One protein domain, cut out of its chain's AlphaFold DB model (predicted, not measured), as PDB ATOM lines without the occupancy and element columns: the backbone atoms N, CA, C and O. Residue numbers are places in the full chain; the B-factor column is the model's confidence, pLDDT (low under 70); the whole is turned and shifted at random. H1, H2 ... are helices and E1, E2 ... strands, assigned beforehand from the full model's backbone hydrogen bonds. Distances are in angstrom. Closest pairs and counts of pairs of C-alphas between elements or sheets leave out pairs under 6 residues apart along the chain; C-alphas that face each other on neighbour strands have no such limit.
ATOM      1  N   TRP A  14      82.503 120.374 158.336       64.31
ATOM      2  CA  TRP A  14      82.546 119.278 159.301       64.31
ATOM      3  C   TRP A  14      81.742 118.078 158.813       64.31
ATOM      4  O   TRP A  14      80.535 118.164 158.582       64.31
ATOM      5  N   VAL A  15      82.397 116.923 158.747       58.59
ATOM      6  CA  VAL A  15      81.761 115.647 158.415       58.59
ATOM      7  C   VAL A  15      81.462 114.909 159.711       58.59
ATOM      8  O   VAL A  15      82.353 114.396 160.386       58.59
ATOM      9  N   CYS A  16      80.191 114.862 160.086       59.72
ATOM     10  CA  CYS A  16      79.739 113.999 161.163       59.72
ATOM     11  C   CYS A  16      79.309 112.676 160.532       59.72
ATOM     12  O   CYS A  16      78.377 112.678 159.735       59.72
ATOM     13  N   GLY A  17      80.009 111.586 160.873       60.09
ATOM     14  CA  GLY A  17      79.742 110.237 160.362       60.09
ATOM     15  C   GLY A  17      78.351 109.705 160.732       60.09
ATOM     16  O   GLY A  17      77.388 110.446 160.888       60.09
ATOM     17  N   ARG A  18      78.217 108.391 160.923       59.59
ATOM     18  CA  ARG A  18      76.929 107.773 161.284       59.59
ATOM     19  C   ARG A  18      76.393 108.325 162.616       59.59
ATOM     20  O   ARG A  18      76.825 107.899 163.688       59.59
ATOM     21  N   VAL A  19      75.445 109.266 162.568       58.53
ATOM     22  CA  VAL A  19      74.836 109.881 163.760       58.53
ATOM     23  C   VAL A  19      73.411 109.373 163.932       58.53
ATOM     24  O   VAL A  19      72.450 109.932 163.399       58.53
ATOM     25  N   ARG A  20      73.259 108.346 164.773       51.69
ATOM     26  CA  ARG A  20      71.940 107.805 165.149       51.69
ATOM     27  C   ARG A  20      71.101 108.808 165.949       51.69
ATOM     28  O   ARG A  20      69.880 108.837 165.819       51.69
ATOM     29  N   VAL A  21      71.746 109.655 166.761       55.50
ATOM     30  CA  VAL A  21      71.082 110.690 167.569       55.50
ATOM     31  C   VAL A  21      71.876 111.992 167.522       55.50
ATOM     32  O   VAL A  21      72.991 112.077 168.027       55.50
ATOM     33  N   LEU A  22      71.271 113.040 166.960       58.69
ATOM     34  CA  LEU A  22      71.807 114.396 167.050       58.69
ATOM     35  C   LEU A  22      71.540 114.957 168.456       58.69
ATOM     36  O   LEU A  22      70.453 115.463 168.746       58.69
ATOM     37  N   CYS A  23      72.521 114.807 169.343       56.59
ATOM     38  CA  CYS A  23      72.464 115.277 170.727       56.59
ATOM     39  C   CYS A  23      72.981 116.719 170.864       56.59
ATOM     40  O   CYS A  23      73.854 117.144 170.109       56.59
ATOM     41  N   LYS A  24      72.527 117.437 171.906       59.03
ATOM     42  CA  LYS A  24      73.015 118.789 172.272       59.03
ATOM     43  C   LYS A  24      74.547 118.886 172.350       59.03
ATOM     44  O   LYS A  24      75.108 119.924 172.037       59.03
ATOM     45  N   ARG A  25      75.230 117.794 172.713       63.22
ATOM     46  CA  ARG A  25      76.701 117.711 172.740       63.22
ATOM     47  C   ARG A  25      77.337 117.904 171.361       63.22
ATOM     48  O   ARG A  25      78.296 118.654 171.253       63.22
ATOM     49  N   ILE A  26      76.796 117.259 170.327       66.19
ATOM     50  CA  ILE A  26      77.304 117.379 168.951       66.19
ATOM     51  C   ILE A  26      77.034 118.795 168.437       66.19
ATOM     52  O   ILE A  26      77.911 119.413 167.853       66.19
ATOM     53  N   LEU A  27      75.855 119.345 168.734       65.69
ATOM     54  CA  LEU A  27      75.498 120.718 168.369       65.69
ATOM     55  C   LEU A  27      76.428 121.754 169.023       65.69
ATOM     56  O   LEU A  27      76.987 122.598 168.331       65.69
ATOM     57  N   ASN A  28      76.675 121.640 170.332       66.12
ATOM     58  CA  ASN A  28      77.609 122.520 171.041       66.12
ATOM     59  C   ASN A  28      79.045 122.385 170.523       66.12
ATOM     60  O   ASN A  28      79.768 123.375 170.460       66.12
ATOM     61  N   TYR A  29      79.447 121.175 170.134       67.44
ATOM     62  CA  TYR A  29      80.754 120.930 169.539       67.44
ATOM     63  C   TYR A  29      80.903 121.635 168.178       67.44
ATOM     64  O   TYR A  29      81.897 122.322 167.952       67.44
ATOM     65  N   LEU A  30      79.893 121.536 167.302       67.50
ATOM     66  CA  LEU A  30      79.866 122.253 166.017       67.50
ATOM     67  C   LEU A  30      79.910 123.776 166.224       67.50
ATOM     68  O   LEU A  30      80.653 124.471 165.535       67.50
ATOM     69  N   LYS A  31      79.181 124.281 167.227       69.25
ATOM     70  CA  LYS A  31      79.171 125.701 167.601       69.25
ATOM     71  C   LYS A  31      80.547 126.197 168.051       69.25
ATOM     72  O   LYS A  31      81.005 127.230 167.575       69.25
ATOM     73  N   GLN A  32      81.214 125.473 168.953       69.44
ATOM     74  CA  GLN A  32      82.545 125.851 169.451       69.44
ATOM     75  C   GLN A  32      83.593 125.915 168.336       69.44
ATOM     76  O   GLN A  32      84.523 126.712 168.412       69.44
ATOM     77  N   ARG A  33      83.435 125.089 167.297       67.81
ATOM     78  CA  ARG A  33      84.354 125.015 166.158       67.81
ATOM     79  C   ARG A  33      84.053 126.016 165.037       67.81
ATOM     80  O   ARG A  33      84.836 126.051 164.098       67.81
ATOM     81  N   LYS A  34      82.979 126.816 165.141       70.00
ATOM     82  CA  LYS A  34      82.528 127.760 164.097       70.00
ATOM     83  C   LYS A  34      82.408 127.085 162.723       70.00
ATOM     84  O   LYS A  34      82.979 127.536 161.743       70.00
ATOM     85  N   VAL A  35      81.711 125.952 162.685       68.44
ATOM     86  CA  VAL A  35      81.518 125.182 161.451       68.44
ATOM     87  C   VAL A  35      80.516 125.887 160.537       68.44
ATOM     88  O   VAL A  35      79.371 126.104 160.938       68.44
ATOM     89  N   ASP A  36      80.915 126.152 159.296       69.19
ATOM     90  CA  ASP A  36      80.059 126.786 158.285       69.19
ATOM     91  C   ASP A  36      79.137 125.774 157.595       69.19
ATOM     92  O   ASP A  36      77.963 126.042 157.326       69.19
ATOM     93  N   ILE A  37      79.662 124.575 157.327       70.44
ATOM     94  CA  ILE A  37      78.946 123.507 156.627       70.44
ATOM     95  C   ILE A  37      79.063 122.215 157.427       70.44
ATOM     96  O   ILE A  37      80.162 121.740 157.692       70.44
ATOM     97  N   ALA A  38      77.932 121.598 157.769       73.00
ATOM     98  CA  ALA A  38      77.909 120.296 158.429       73.00
ATOM     99  C   ALA A  38      77.273 119.226 157.531       73.00
ATOM    100  O   ALA A  38      76.099 119.322 157.161       73.00
ATOM    101  N   LEU A  39      78.031 118.175 157.224       73.31
ATOM    102  CA  LEU A  39      77.555 116.991 156.509       73.31
ATOM    103  C   LEU A  39      77.222 115.902 157.524       73.31
ATOM    104  O   LEU A  39      78.070 115.553 158.343       73.31
ATOM    105  N   ILE A  40      75.995 115.381 157.492       72.06
ATOM    106  CA  ILE A  40      75.536 114.374 158.456       72.06
ATOM    107  C   ILE A  40      74.901 113.192 157.713       72.06
ATOM    108  O   ILE A  40      74.047 113.389 156.842       72.06
ATOM    109  N   GLN A  41      75.294 111.963 158.068       70.62
ATOM    110  CA  GLN A  41      74.765 110.723 157.480       70.62
ATOM    111  C   GLN A  41      74.055 109.819 158.512       70.62
ATOM    112  O   GLN A  41      74.197 109.987 159.725       70.62
ATOM    113  N   GLU A  42      73.264 108.855 158.015       63.47
ATOM    114  CA  GLU A  42      72.475 107.878 158.801       63.47
ATOM    115  C   GLU A  42      71.548 108.479 159.870       63.47
ATOM    116  O   GLU A  42      71.351 107.934 160.960       63.47
ATOM    117  N   THR A  43      70.935 109.621 159.579       61.88
ATOM    118  CA  THR A  43      70.080 110.254 160.574       61.88
ATOM    119  C   THR A  43      68.663 109.678 160.528       61.88
ATOM    120  O   THR A  43      67.885 109.998 159.629       61.88
ATOM    121  N   HIS A  44      68.258 108.923 161.551       60.34
ATOM    122  CA  HIS A  44      66.840 108.622 161.830       60.34
ATOM    123  C   HIS A  44      66.110 109.850 162.417       60.34
ATOM    124  O   HIS A  44      65.299 109.760 163.342       60.34
ATOM    125  N   LEU A  45      66.456 111.055 161.958       56.12
ATOM    126  CA  LEU A  45      65.964 112.297 162.537       56.12
ATOM    127  C   LEU A  45      64.567 112.606 162.004       56.12
ATOM    128  O   LEU A  45      64.384 112.847 160.817       56.12
ATOM    129  N   ASN A  46      63.588 112.683 162.899       54.97
ATOM    130  CA  ASN A  46      62.259 113.195 162.574       54.97
ATOM    131  C   ASN A  46      62.337 114.655 162.075       54.97
ATOM    132  O   ASN A  46      63.214 115.407 162.514       54.97
ATOM    133  N   VAL A  47      61.441 115.062 161.165       55.00
ATOM    134  CA  VAL A  47      61.446 116.386 160.486       55.00
ATOM    135  C   VAL A  47      61.564 117.552 161.483       55.00
ATOM    136  O   VAL A  47      62.311 118.503 161.263       55.00
ATOM    137  N   SER A  48      60.952 117.420 162.660       53.47
ATOM    138  CA  SER A  48      60.980 118.391 163.763       53.47
ATOM    139  C   SER A  48      62.382 118.672 164.333       53.47
ATOM    140  O   SER A  48      62.613 119.731 164.919       53.47
ATOM    141  N   LYS A  49      63.350 117.753 164.175       58.47
ATOM    142  CA  LYS A  49      64.744 117.941 164.623       58.47
ATOM    143  C   LYS A  49      65.600 118.700 163.604       58.47
ATOM    144  O   LYS A  49      66.608 119.275 164.001       58.47
ATOM    145  N   HIS A  50      65.204 118.765 162.329       55.25
ATOM    146  CA  HIS A  50      65.932 119.533 161.306       55.25
ATOM    147  C   HIS A  50      65.884 121.039 161.581       55.25
ATOM    148  O   HIS A  50      66.887 121.730 161.433       55.25
ATOM    149  N   GLY A  51      64.762 121.534 162.111       54.12
ATOM    150  CA  GLY A  51      64.634 122.931 162.529       54.12
ATOM    151  C   GLY A  51      65.509 123.326 163.727       54.12
ATOM    152  O   GLY A  51      65.613 124.515 164.014       54.12
ATOM    153  N   LYS A  52      66.124 122.368 164.443       59.53
ATOM    154  CA  LYS A  52      67.071 122.668 165.532       59.53
ATOM    155  C   LYS A  52      68.450 123.045 164.994       59.53
ATOM    156  O   LYS A  52      69.047 123.959 165.527       59.53
ATOM    157  N   LEU A  53      68.916 122.430 163.906       58.69
ATOM    158  CA  LEU A  53      70.229 122.747 163.325       58.69
ATOM    159  C   LEU A  53      70.314 124.197 162.839       58.69
ATOM    160  O   LEU A  53      71.260 124.898 163.181       58.69
ATOM    161  N   LYS A  54      69.268 124.669 162.147       57.72
ATOM    162  CA  LYS A  54      69.169 126.072 161.714       57.72
ATOM    163  C   LYS A  54      69.095 127.057 162.888       57.72
ATOM    164  O   LYS A  54      69.627 128.153 162.793       57.72
ATOM    165  N   ARG A  55      68.444 126.677 163.994       57.72
ATOM    166  CA  ARG A  55      68.330 127.520 165.202       57.72
ATOM    167  C   ARG A  55      69.613 127.591 166.026       57.72
ATOM    168  O   ARG A  55      69.803 128.559 166.748       57.72
ATOM    169  N   GLU A  56      70.471 126.585 165.925       58.09
ATOM    170  CA  GLU A  56      71.702 126.464 166.719       58.09
ATOM    171  C   GLU A  56      72.931 127.070 166.011       58.09
ATOM    172  O   GLU A  56      74.053 126.922 166.490       58.09
ATOM    173  N   GLY A  57      72.725 127.782 164.895       57.62
ATOM    174  CA  GLY A  57      73.754 128.604 164.252       57.62
ATOM    175  C   GLY A  57      74.643 127.883 163.241       57.62
ATOM    176  O   GLY A  57      75.674 128.434 162.882       57.62
ATOM    177  N   VAL A  58      74.265 126.687 162.773       59.94
ATOM    178  CA  VAL A  58      74.917 126.055 161.612       59.94
ATOM    179  C   VAL A  58      74.231 126.574 160.343       59.94
ATOM    180  O   VAL A  58      73.054 126.248 160.139       59.94
ATOM    181  N   PRO A  59      74.915 127.365 159.493       58.41
ATOM    182  CA  PRO A  59      74.300 127.988 158.320       58.41
ATOM    183  C   PRO A  59      73.740 126.962 157.331       58.41
ATOM    184  O   PRO A  59      72.626 127.123 156.826       58.41
ATOM    185  N   LEU A  60      74.483 125.873 157.096       63.72
ATOM    186  CA  LEU A  60      74.103 124.838 156.143       63.72
ATOM    187  C   LEU A  60      74.340 123.431 156.709       63.72
ATOM    188  O   LEU A  60      75.469 123.012 156.955       63.72
ATOM    189  N   SER A  61      73.254 122.674 156.890       64.69
ATOM    190  CA  SER A  61      73.302 121.265 157.299       64.69
ATOM    191  C   SER A  61      72.768 120.362 156.190       64.69
ATOM    192  O   SER A  61      71.581 120.437 155.860       64.69
ATOM    193  N   LEU A  62      73.620 119.493 155.651       67.75
ATOM    194  CA  LEU A  62      73.272 118.580 154.563       67.75
ATOM    195  C   LEU A  62      73.052 117.174 155.115       67.75
ATOM    196  O   LEU A  62      73.981 116.529 155.603       67.75
ATOM    197  N   ILE A  63      71.805 116.711 155.048       66.31
ATOM    198  CA  ILE A  63      71.371 115.456 155.660       66.31
ATOM    199  C   ILE A  63      70.891 114.498 154.573       66.31
ATOM    200  O   ILE A  63      69.936 114.798 153.859       66.31
ATOM    201  N   ILE A  64      71.505 113.318 154.501       64.88
ATOM    202  CA  ILE A  64      71.053 112.237 153.620       64.88
ATOM    203  C   ILE A  64      70.104 111.324 154.407       64.88
ATOM    204  O   ILE A  64      70.510 110.657 155.361       64.88
ATOM    205  N   LYS A  65      68.828 111.292 154.008       59.72
ATOM    206  CA  LYS A  65      67.798 110.386 154.545       59.72
ATOM    207  C   LYS A  65      67.378 109.389 153.478       59.72
ATOM    208  O   LYS A  65      66.846 109.800 152.457       59.72
ATOM    209  N   GLY A  66      67.622 108.098 153.693       60.88
ATOM    210  CA  GLY A  66      67.226 107.034 152.757       60.88
ATOM    211  C   GLY A  66      67.952 107.030 151.399       60.88
ATOM    212  O   GLY A  66      67.832 106.061 150.661       60.88
ATOM    213  N   GLY A  67      68.721 108.076 151.076       70.56
ATOM    214  CA  GLY A  67      69.569 108.168 149.887       70.56
ATOM    215  C   GLY A  67      71.011 107.713 150.131       70.56
ATOM    216  O   GLY A  67      71.409 107.411 151.258       70.56
ATOM    217  N   ARG A  68      71.806 107.674 149.057       78.56
ATOM    218  CA  ARG A  68      73.225 107.270 149.088       78.56
ATOM    219  C   ARG A  68      74.203 108.426 148.886       78.56
ATOM    220  O   ARG A  68      75.349 108.327 149.295       78.56
ATOM    221  N   PHE A  69      73.774 109.519 148.272       82.75
ATOM    222  CA  PHE A  69      74.572 110.736 148.153       82.75
ATOM    223  C   PHE A  69      73.664 111.955 147.987       82.75
ATOM    224  O   PHE A  69      72.481 111.822 147.667       82.75
ATOM    225  N   LEU A  70      74.225 113.138 148.220       82.12
ATOM    226  CA  LEU A  70      73.596 114.434 147.999       82.12
ATOM    227  C   LEU A  70      74.636 115.364 147.376       82.12
ATOM    228  O   LEU A  70      75.694 115.569 147.965       82.12
ATOM    229  N   ILE A  71      74.325 115.908 146.202       82.00
ATOM    230  CA  ILE A  71      75.142 116.911 145.513       82.00
ATOM    231  C   ILE A  71      74.400 118.236 145.626       82.00
ATOM    232  O   ILE A  71      73.236 118.322 145.238       82.00
ATOM    233  N   ILE A  72      75.057 119.249 146.178       80.31
ATOM    234  CA  ILE A  72      74.523 120.606 146.271       80.31
ATOM    235  C   ILE A  72      75.551 121.555 145.694       80.31
ATOM    236  O   ILE A  72      76.685 121.591 146.153       80.31
ATOM    237  N   GLN A  73      75.125 122.338 144.715       78.50
ATOM    238  CA  GLN A  73      75.899 123.443 144.183       78.50
ATOM    239  C   GLN A  73      75.304 124.745 144.711       78.50
ATOM    240  O   GLN A  73      74.086 124.927 144.719       78.50
ATOM    241  N   GLY A  74      76.160 125.634 145.185       73.94
ATOM    242  CA  GLY A  74      75.773 126.950 145.669       73.94
ATOM    243  C   GLY A  74      76.929 127.923 145.525       73.94
ATOM    244  O   GLY A  74      78.014 127.538 145.095       73.94
ATOM    245  N   SER A  75      76.702 129.182 145.884       69.62
ATOM    246  CA  SER A  75      77.758 130.186 145.918       69.62
ATOM    247  C   SER A  75      78.036 130.647 147.346       69.62
ATOM    248  O   SER A  75      77.117 130.899 148.126       69.62
ATOM    249  N   ILE A  76      79.317 130.752 147.691       68.44
ATOM    250  CA  ILE A  76      79.797 131.335 148.947       68.44
ATOM    251  C   ILE A  76      80.743 132.462 148.558       68.44
ATOM    252  O   ILE A  76      81.719 132.224 147.857       68.44
ATOM    253  N   ASN A  77      80.447 133.693 148.987       65.50
ATOM    254  CA  ASN A  77      81.261 134.876 148.680       65.50
ATOM    255  C   ASN A  77      81.640 134.975 147.186       65.50
ATOM    256  O   ASN A  77      82.788 135.245 146.861       65.50
ATOM    257  N   THR A  78      80.665 134.753 146.291       73.19
ATOM    258  CA  THR A  78      80.768 134.747 144.809       73.19
ATOM    259  C   THR A  78      81.431 133.532 144.153       73.19
ATOM    260  O   THR A  78      81.238 133.323 142.957       73.19
ATOM    261  N   GLU A  79      82.101 132.669 144.913       76.88
ATOM    262  CA  GLU A  79      82.659 131.421 144.391       76.88
ATOM    263  C   GLU A  79      81.588 130.337 144.342       76.88
ATOM    264  O   GLU A  79      80.892 130.094 145.330       76.88
ATOM    265  N   ILE A  80      81.459 129.669 143.195       76.94
ATOM    266  CA  ILE A  80      80.572 128.516 143.067       76.94
ATOM    267  C   ILE A  80      81.291 127.304 143.654       76.94
ATOM    268  O   ILE A  80      82.381 126.946 143.209       76.94
ATOM    269  N   ILE A  81      80.655 126.655 144.624       79.69
ATOM    270  CA  ILE A  81      81.143 125.438 145.268       79.69
ATOM    271  C   ILE A  81      80.090 124.350 145.110       79.69
ATOM    272  O   ILE A  81      78.904 124.559 145.373       79.69
ATOM    273  N   THR A  82      80.543 123.166 144.716       79.75
ATOM    274  CA  THR A  82      79.739 121.949 144.710       79.75
ATOM    275  C   THR A  82      80.166 121.056 145.866       79.75
ATOM    276  O   THR A  82      81.289 120.570 145.932       79.75
ATOM    277  N   ILE A  83      79.249 120.810 146.789       81.00
ATOM    278  CA  ILE A  83      79.461 119.953 147.947       81.00
ATOM    279  C   ILE A  83      78.774 118.620 147.696       81.00
ATOM    280  O   ILE A  83      77.577 118.563 147.406       81.00
ATOM    281  N   VAL A  84      79.530 117.538 147.844       82.44
ATOM    282  CA  VAL A  84      79.057 116.176 147.629       82.44
ATOM    283  C   VAL A  84      79.163 115.406 148.934       82.44
ATOM    284  O   VAL A  84      80.253 115.048 149.371       82.44
ATOM    285  N   ASN A  85      78.019 115.142 149.560       83.56
ATOM    286  CA  ASN A  85      77.935 114.259 150.715       83.56
ATOM    287  C   ASN A  85      77.714 112.821 150.225       83.56
ATOM    288  O   ASN A  85      76.749 112.565 149.504       83.56
ATOM    289  N   VAL A  86      78.589 111.888 150.600       83.50
ATOM    290  CA  VAL A  86      78.562 110.490 150.142       83.50
ATOM    291  C   VAL A  86      78.300 109.535 151.304       83.50
ATOM    292  O   VAL A  86      78.878 109.644 152.383       83.50
ATOM    293  N   TYR A  87      77.430 108.561 151.070       83.50
ATOM    294  CA  TYR A  87      77.162 107.438 151.957       83.50
ATOM    295  C   TYR A  87      77.110 106.146 151.128       83.50
ATOM    296  O   TYR A  87      76.054 105.700 150.658       83.50
ATOM    297  N   ARG A  88      78.297 105.573 150.893       81.75
ATOM    298  CA  ARG A  88      78.481 104.420 150.003       81.75
ATOM    299  C   ARG A  88      77.861 103.145 150.606       81.75
ATOM    300  O   ARG A  88      77.973 102.913 151.812       81.75
ATOM    301  N   PRO A  89      77.243 102.269 149.792       80.19
ATOM    302  CA  PRO A  89      76.937 100.900 150.203       80.19
ATOM    303  C   PRO A  89      78.152 100.112 150.729       80.19
ATOM    304  O   PRO A  89      79.290 100.358 150.343       80.19
ATOM    305  N   ASN A  90      77.897  99.120 151.593       80.69
ATOM    306  CA  ASN A  90      78.944  98.256 152.162       80.69
ATOM    307  C   ASN A  90      79.489  97.195 151.188       80.69
ATOM    308  O   ASN A  90      80.480  96.543 151.503       80.69
ATOM    309  N   HIS A  91      78.829  96.975 150.053       81.88
ATOM    310  CA  HIS A  91      79.273  96.025 149.035       81.88
ATOM    311  C   HIS A  91      80.078  96.737 147.945       81.88
ATOM    312  O   HIS A  91      79.970  97.955 147.781       81.88
ATOM    313  N   ASP A  92      80.897  95.979 147.208       82.38
ATOM    314  CA  ASP A  92      81.686  96.551 146.120       82.38
ATOM    315  C   ASP A  92      80.792  96.927 144.936       82.38
ATOM    316  O   ASP A  92      80.340  96.064 144.191       82.38
ATOM    317  N   ASP A  93      80.513  98.222 144.803       85.00
ATOM    318  CA  ASP A  93      79.715  98.798 143.721       85.00
ATOM    319  C   ASP A  93      80.503  99.920 143.019       85.00
ATOM    320  O   ASP A  93      80.553 101.060 143.496       85.00
ATOM    321  N   PRO A  94      81.205  99.612 141.915       85.69
ATOM    322  CA  PRO A  94      81.901 100.612 141.111       85.69
ATOM    323  C   PRO A  94      80.965 101.583 140.384       85.69
ATOM    324  O   PRO A  94      81.345 102.737 140.171       85.69
ATOM    325  N   ALA A  95      79.758 101.135 140.018       87.31
ATOM    326  CA  ALA A  95      78.794 101.944 139.277       87.31
ATOM    327  C   ALA A  95      78.332 103.146 140.109       87.31
ATOM    328  O   ALA A  95      78.143 104.233 139.569       87.31
ATOM    329  N   PHE A  96      78.270 102.984 141.434       87.38
ATOM    330  CA  PHE A  96      77.978 104.062 142.376       87.38
ATOM    331  C   PHE A  96      78.845 105.315 142.173       87.38
ATOM    332  O   PHE A  96      78.324 106.414 141.994       87.38
ATOM    333  N   TYR A  97      80.176 105.171 142.180       86.25
ATOM    334  CA  TYR A  97      81.059 106.328 141.995       86.25
ATOM    335  C   TYR A  97      81.131 106.781 140.547       86.25
ATOM    336  O   TYR A  97      81.334 107.966 140.309       86.25
ATOM    337  N   GLN A  98      80.945 105.879 139.581       86.94
ATOM    338  CA  GLN A  98      80.837 106.285 138.182       86.94
ATOM    339  C   GLN A  98      79.641 107.219 137.973       86.94
ATOM    340  O   GLN A  98      79.817 108.263 137.360       86.94
ATOM    341  N   ASP A  99      78.473 106.909 138.541       86.56
ATOM    342  CA  ASP A  99      77.288 107.776 138.491       86.56
ATOM    343  C   ASP A  99      77.547 109.140 139.153       86.56
ATOM    344  O   ASP A  99      77.215 110.183 138.588       86.56
ATOM    345  N   ILE A 100      78.220 109.158 140.311       87.12
ATOM    346  CA  ILE A 100      78.624 110.412 140.965       87.12
ATOM    347  C   ILE A 100      79.567 111.209 140.058       87.12
ATOM    348  O   ILE A 100      79.310 112.379 139.798       87.12
ATOM    349  N   PHE A 101      80.635 110.604 139.537       86.69
ATOM    350  CA  PHE A 101      81.588 111.309 138.682       86.69
ATOM    351  C   PHE A 101      80.961 111.785 137.370       86.69
ATOM    352  O   PHE A 101      81.300 112.872 136.922       86.69
ATOM    353  N   LEU A 102      80.017 111.029 136.798       85.25
ATOM    354  CA  LEU A 102      79.255 111.440 135.616       85.25
ATOM    355  C   LEU A 102      78.419 112.699 135.892       85.25
ATOM    356  O   LEU A 102      78.391 113.628 135.082       85.25
ATOM    357  N   LYS A 103      77.800 112.783 137.072       83.94
ATOM    358  CA  LYS A 103      77.074 113.983 137.523       83.94
ATOM    359  C   LYS A 103      77.994 115.173 137.794       83.94
ATOM    360  O   LYS A 103      77.542 116.310 137.741       83.94
ATOM    361  N   LEU A 104      79.275 114.915 138.045       80.94
ATOM    362  CA  LEU A 104      80.301 115.924 138.298       80.94
ATOM    363  C   LEU A 104      81.188 116.205 137.073       80.94
ATOM    364  O   LEU A 104      82.206 116.863 137.226       80.94
ATOM    365  N   THR A 105      80.870 115.721 135.865       73.06
ATOM    366  CA  THR A 105      81.826 115.785 134.732       73.06
ATOM    367  C   THR A 105      82.044 117.192 134.150       73.06
ATOM    368  O   THR A 105      82.998 117.377 133.403       73.06
ATOM    369  N   CYS A 106      81.222 118.189 134.498       60.41
ATOM    370  CA  CYS A 106      81.386 119.579 134.036       60.41
ATOM    371  C   CYS A 106      81.173 120.616 135.154       60.41
ATOM    372  O   CYS A 106      80.231 121.409 135.081       60.41
ATOM    373  N   PRO A 107      82.004 120.653 136.201       60.97
ATOM    374  CA  PRO A 107      81.860 121.641 137.251       60.97
ATOM    375  C   PRO A 107      82.736 122.854 136.926       60.97
ATOM    376  O   PRO A 107      83.958 122.783 136.971       60.97
ATOM    377  N   SER A 108      82.120 124.003 136.662       64.88
ATOM    378  CA  SER A 108      82.790 125.317 136.676       64.88
ATOM    379  C   SER A 108      83.066 125.814 138.108       64.88
ATOM    380  O   SER A 108      83.135 127.013 138.364       64.88
ATOM    381  N   SER A 109      83.148 124.888 139.061       71.69
ATOM    382  CA  SER A 109      83.065 125.130 140.497       71.69
ATOM    383  C   SER A 109      84.002 124.198 141.236       71.69
ATOM    384  O   SER A 109      84.118 123.029 140.863       71.69
ATOM    385  N   GLU A 110      84.572 124.675 142.331       78.06
ATOM    386  CA  GLU A 110      85.342 123.835 143.241       78.06
ATOM    387  C   GLU A 110      84.452 122.730 143.826       78.06
ATOM    388  O   GLU A 110      83.289 122.976 144.164       78.06
ATOM    389  N   ILE A 111      84.973 121.503 143.930       78.94
ATOM    390  CA  ILE A 111      84.216 120.366 144.460       78.94
ATOM    391  C   ILE A 111      84.800 119.905 145.780       78.94
ATOM    392  O   ILE A 111      85.950 119.483 145.861       78.94
ATOM    393  N   ILE A 112      83.941 119.872 146.793       78.75
ATOM    394  CA  ILE A 112      84.244 119.307 148.101       78.75
ATOM    395  C   ILE A 112      83.421 118.031 148.255       78.75
ATOM    396  O   ILE A 112      82.217 118.078 148.513       78.75
ATOM    397  N   MET A 113      84.063 116.872 148.093       80.88
ATOM    398  CA  MET A 113      83.437 115.570 148.329       80.88
ATOM    399  C   MET A 113      83.837 115.016 149.694       80.88
ATOM    400  O   MET A 113      85.016 114.923 150.021       80.88
ATOM    401  N   ALA A 114      82.850 114.607 150.484       78.38
ATOM    402  CA  ALA A 114      83.058 114.129 151.840       78.38
ATOM    403  C   ALA A 114      81.949 113.165 152.288       78.38
ATOM    404  O   ALA A 114      80.825 113.222 151.799       78.38
ATOM    405  N   GLY A 115      82.242 112.286 153.248       78.00
ATOM    406  CA  GLY A 115      81.254 111.370 153.820       78.00
ATOM    407  C   GLY A 115      81.823 110.003 154.194       78.00
ATOM    408  O   GLY A 115      83.031 109.851 154.370       78.00
ATOM    409  N   ASP A 116      80.945 109.008 154.332       77.06
ATOM    410  CA  ASP A 116      81.336 107.610 154.550       77.06
ATOM    411  C   ASP A 116      81.580 106.961 153.186       77.06
ATOM    412  O   ASP A 116      80.663 106.453 152.528       77.06
ATOM    413  N   PHE A 117      82.833 107.039 152.734       78.50
ATOM    414  CA  PHE A 117      83.257 106.395 151.497       78.50
ATOM    415  C   PHE A 117      83.269 104.876 151.634       78.50
ATOM    416  O   PHE A 117      83.146 104.193 150.631       78.50
ATOM    417  N   ASN A 118      83.419 104.334 152.847       77.50
ATOM    418  CA  ASN A 118      83.545 102.900 153.088       77.50
ATOM    419  C   ASN A 118      84.500 102.197 152.094       77.50
ATOM    420  O   ASN A 118      84.197 101.128 151.558       77.50
ATOM    421  N   LEU A 119      85.622 102.855 151.781       76.44
ATOM    422  CA  LEU A 119      86.682 102.373 150.898       76.44
ATOM    423  C   LEU A 119      87.962 102.200 151.708       76.44
ATOM    424  O   LEU A 119      88.285 103.026 152.556       76.44
ATOM    425  N   VAL A 120      88.698 101.136 151.399       78.38
ATOM    426  CA  VAL A 120      90.088 100.966 151.824       78.38
ATOM    427  C   VAL A 120      90.932 101.517 150.682       78.38
ATOM    428  O   VAL A 120      91.008 100.882 149.632       78.38
ATOM    429  N   LEU A 121      91.483 102.718 150.854       75.69
ATOM    430  CA  LEU A 121      92.313 103.386 149.845       75.69
ATOM    431  C   LEU A 121      93.792 103.112 150.101       75.69
ATOM    432  O   LEU A 121      94.556 102.902 149.161       75.69
ATOM    433  N   ASN A 122      94.174 103.046 151.375       71.81
ATOM    434  CA  ASN A 122      95.486 102.617 151.805       71.81
ATOM    435  C   ASN A 122      95.356 101.460 152.812       71.81
ATOM    436  O   ASN A 122      95.124 101.701 154.000       71.81
ATOM    437  N   PRO A 123      95.537 100.197 152.377       71.25
ATOM    438  CA  PRO A 123      95.423  99.029 153.246       71.25
ATOM    439  C   PRO A 123      96.281  99.091 154.514       71.25
ATOM    440  O   PRO A 123      95.860  98.540 155.529       71.25
ATOM    441  N   SER A 124      97.436  99.771 154.487       65.94
ATOM    442  CA  SER A 124      98.311  99.885 155.658       65.94
ATOM    443  C   SER A 124      97.833 100.911 156.689       65.94
ATOM    444  O   SER A 124      98.195 100.800 157.854       65.94
ATOM    445  N   CYS A 125      97.039 101.906 156.282       64.81
ATOM    446  CA  CYS A 125      96.545 102.968 157.169       64.81
ATOM    447  C   CYS A 125      95.073 102.777 157.566       64.81
ATOM    448  O   CYS A 125      94.663 103.193 158.647       64.81
ATOM    449  N   ASP A 126      94.278 102.130 156.711       64.12
ATOM    450  CA  ASP A 126      92.821 102.046 156.861       64.12
ATOM    451  C   ASP A 126      92.359 100.781 157.599       64.12
ATOM    452  O   ASP A 126      91.180 100.650 157.943       64.12
ATOM    453  N   ARG A 127      93.267  99.827 157.853       63.59
ATOM    454  CA  ARG A 127      92.955  98.559 158.524       63.59
ATOM    455  C   ARG A 127      93.904  98.282 159.680       63.59
ATOM    456  O   ARG A 127      95.103  98.497 159.597       63.59
ATOM    457  N   SER A 128      93.350  97.704 160.740       65.38
ATOM    458  CA  SER A 128      94.099  97.161 161.877       65.38
ATOM    459  C   SER A 128      94.731  95.789 161.594       65.38
ATOM    460  O   SER A 128      95.536  95.314 162.385       65.38
ATOM    461  N   SER A 129      94.368  95.140 160.483       64.00
ATOM    462  CA  SER A 129      94.906  93.842 160.056       64.00
ATOM    463  C   SER A 129      96.051  94.024 159.057       64.00
ATOM    464  O   SER A 129      95.836  94.649 158.021       64.00
ATOM    465  N   SER A 130      97.203  93.396 159.296       56.97
ATOM    466  CA  SER A 130      98.417  93.479 158.462       56.97
ATOM    467  C   SER A 130      98.377  92.676 157.152       56.97
ATOM    468  O   SER A 130      99.392  92.573 156.465       56.97
ATOM    469  N   ASN A 131      97.240  92.078 156.791       61.53
ATOM    470  CA  ASN A 131      97.135  91.292 155.563       61.53
ATOM    471  C   ASN A 131      97.173  92.212 154.336       61.53
ATOM    472  O   ASN A 131      96.397  93.165 154.246       61.53
ATOM    473  N   SER A 132      98.033  91.898 153.364       58.75
ATOM    474  CA  SER A 132      98.042  92.562 152.060       58.75
ATOM    475  C   SER A 132      96.766  92.204 151.302       58.75
ATOM    476  O   SER A 132      96.535  91.036 150.986       58.75
ATOM    477  N   ILE A 133      95.924  93.193 151.012       68.50
ATOM    478  CA  ILE A 133      94.668  92.990 150.286       68.50
ATOM    479  C   ILE A 133      94.714  93.830 149.016       68.50
ATOM    480  O   ILE A 133      95.081  95.004 149.047       68.50
ATOM    481  N   ASN A 134      94.314  93.225 147.898       73.69
ATOM    482  CA  ASN A 134      94.108  93.949 146.651       73.69
ATOM    483  C   ASN A 134      92.997  94.994 146.823       73.69
ATOM    484  O   ASN A 134      91.920  94.678 147.329       73.69
ATOM    485  N   LEU A 135      93.238  96.226 146.365       77.75
ATOM    486  CA  LEU A 135      92.213  97.271 146.329       77.75
ATOM    487  C   LEU A 135      90.974  96.779 145.574       77.75
ATOM    488  O   LEU A 135      91.095  96.141 144.520       77.75
ATOM    489  N   THR A 136      89.790  97.114 146.090       81.31
ATOM    490  CA  THR A 136      88.534  96.793 145.407       81.31
ATOM    491  C   THR A 136      88.440  97.535 144.074       81.31
ATOM    492  O   THR A 136      89.152  98.521 143.845       81.31
ATOM    493  N   GLN A 137      87.573  97.080 143.165       81.00
ATOM    494  CA  GLN A 137      87.429  97.753 141.869       81.00
ATOM    495  C   GLN A 137      86.947  99.192 142.060       81.00
ATOM    496  O   GLN A 137      87.453 100.112 141.414       81.00
ATOM    497  N   THR A 138      86.038  99.402 143.016       81.88
ATOM    498  CA  THR A 138      85.586 100.739 143.389       81.88
ATOM    499  C   THR A 138      86.729 101.614 143.903       81.88
ATOM    500  O   THR A 138      86.843 102.756 143.466       81.88
ATOM    501  N   ALA A 139      87.601 101.096 144.777       80.62
ATOM    502  CA  ALA A 139      88.738 101.858 145.299       80.62
ATOM    503  C   ALA A 139      89.700 102.285 144.179       80.62
ATOM    504  O   ALA A 139      90.136 103.434 144.143       80.62
ATOM    505  N   LYS A 140      89.969 101.396 143.215       83.75
ATOM    506  CA  LYS A 140      90.809 101.708 142.047       83.75
ATOM    507  C   LYS A 140      90.213 102.825 141.187       83.75
ATOM    508  O   LYS A 140      90.931 103.747 140.813       83.75
ATOM    509  N   ILE A 141      88.912 102.759 140.891       81.06
ATOM    510  CA  ILE A 141      88.211 103.794 140.112       81.06
ATOM    511  C   ILE A 141      88.197 105.124 140.858       81.06
ATOM    512  O   ILE A 141      88.437 106.161 140.242       81.06
ATOM    513  N   PHE A 142      87.936 105.086 142.166       82.12
ATOM    514  CA  PHE A 142      87.921 106.270 143.012       82.12
ATOM    515  C   PHE A 142      89.273 106.984 142.959       82.12
ATOM    516  O   PHE A 142      89.315 108.128 142.526       82.12
ATOM    517  N   VAL A 143      90.373 106.278 143.259       81.31
ATOM    518  CA  VAL A 143      91.734 106.841 143.203       81.31
ATOM    519  C   VAL A 143      92.049 107.380 141.809       81.31
ATOM    520  O   VAL A 143      92.409 108.542 141.677       81.31
ATOM    521  N   LEU A 144      91.853 106.585 140.750       80.00
ATOM    522  CA  LEU A 144      92.161 107.003 139.375       80.00
ATOM    523  C   LEU A 144      91.461 108.315 138.991       80.00
ATOM    524  O   LEU A 144      92.023 109.138 138.265       80.00
ATOM    525  N   ARG A 145      90.211 108.485 139.433       75.50
ATOM    526  CA  ARG A 145      89.393 109.645 139.088       75.50
ATOM    527  C   ARG A 145      89.668 110.841 139.979       75.50
ATOM    528  O   ARG A 145      89.615 111.931 139.435       75.50
ATOM    529  N   THR A 146      89.992 110.664 141.261       72.50
ATOM    530  CA  THR A 146      90.327 111.769 142.174       72.50
ATOM    531  C   THR A 146      91.755 112.274 142.003       72.50
ATOM    532  O   THR A 146      91.997 113.443 142.247       72.50
ATOM    533  N   SER A 147      92.696 111.456 141.516       64.12
ATOM    534  CA  SER A 147      94.082 111.892 141.244       64.12
ATOM    535  C   SER A 147      94.216 112.920 140.113       64.12
ATOM    536  O   SER A 147      95.325 113.330 139.783       64.12
ATOM    537  N   ARG A 148      93.109 113.267 139.450       56.31
ATOM    538  CA  ARG A 148      93.047 114.250 138.360       56.31
ATOM    539  C   ARG A 148      92.495 115.611 138.800       56.31
ATOM    540  O   ARG A 148      92.287 116.456 137.935       56.31
TER     541      ARG A 148
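This is residues 14 to 148 of the 149 residues of an uncharacterized protein of Salmo trutta (UniProt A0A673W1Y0). Two small sheets of three strands lie partly face to face as a sandwich, with H1 and H2 beyond the first sheet and H3 beyond the second, so that helices lie at both ends of the stack. H5 lies side by side with H3, and the stretch through H4 makes a loop of which residues 125 to 130 stick out. The printed part has 135 residues, with five named helices and six named strands in the order E1 H1 E2 H2 E3 E4 E5 H3 E6 H4 H5, and its class is mixed. The sheet E1 E2 E3 is parallel and the sheet E4 E5 E6 is mixed. The whole is compact, with a radius of gyration of the C-alphas of 16.5 A and spans of 46 by 38 by 26 A.

Begin at E1, residues 14 to 18, an edge strand parallel to E2, residues 37 to 41; N 16 and O 39 are 2.8 A apart, within hydrogen-bond range. H1, residues 24 to 32, is only just on this sheet, with 5 pairs of C-alphas within 10 A, and only grazes it. E3, residues 60 to 63, is parallel to E2, with N 62 and O 38 at 2.9 A; H2, residues 47 to 55, only grazes the sheet. Next look at the hairpin of E4, residues 69 to 76, and E5, residues 79 to 87, antiparallel, with N 72 and O 83 at 2.9 A. E6, residues 110 to 116, is parallel to E5, with N 84 and O 112 at 2.8 A; this sheet is twisted. The sheets form a sandwich, two sheets face to face, and the parts of them that face each other are 9.4 A apart centre to centre. E1 H1 E2, E2 H2 E3 and E5 H3 E6 are strand-helix-strand units, parallel neighbour strands with a helix between, with right-handed crossovers; H3 is residues 94 to 103. H3 and H5, residues 137 to 146, touch at the C-alphas of Pro 94 and Thr 138, 4.3 A apart, at a shallow tilt of 26 degrees. H4, residues 123 to 126, is apart from H5. In H1, H3 and H5 every O i to N i+4 pair is within hydrogen-bond range; H2 has 0 of 5 but 4 of 6 O i to N i+3 pairs, and H4 is too short for an i+4 pair.

Find C-alpha 14 at (82.546, 119.278, 159.301), where E1 begins. E5 runs 25.7 A, E4 21.3 A and E6 20.2 A; H3 runs 14.7 A. H5 ends at C-alpha 146, at (90.327, 111.769, 142.174).

The C-alphas of Arg 55 and Ser 132, the two farthest apart, are 47.7 A apart. The printed part has no cut and no long link. The mean pLDDT of the printed part is 70.9, and 65 residues are under 70, among them residues 14 to 33, 42 to 66 and 124 to 133.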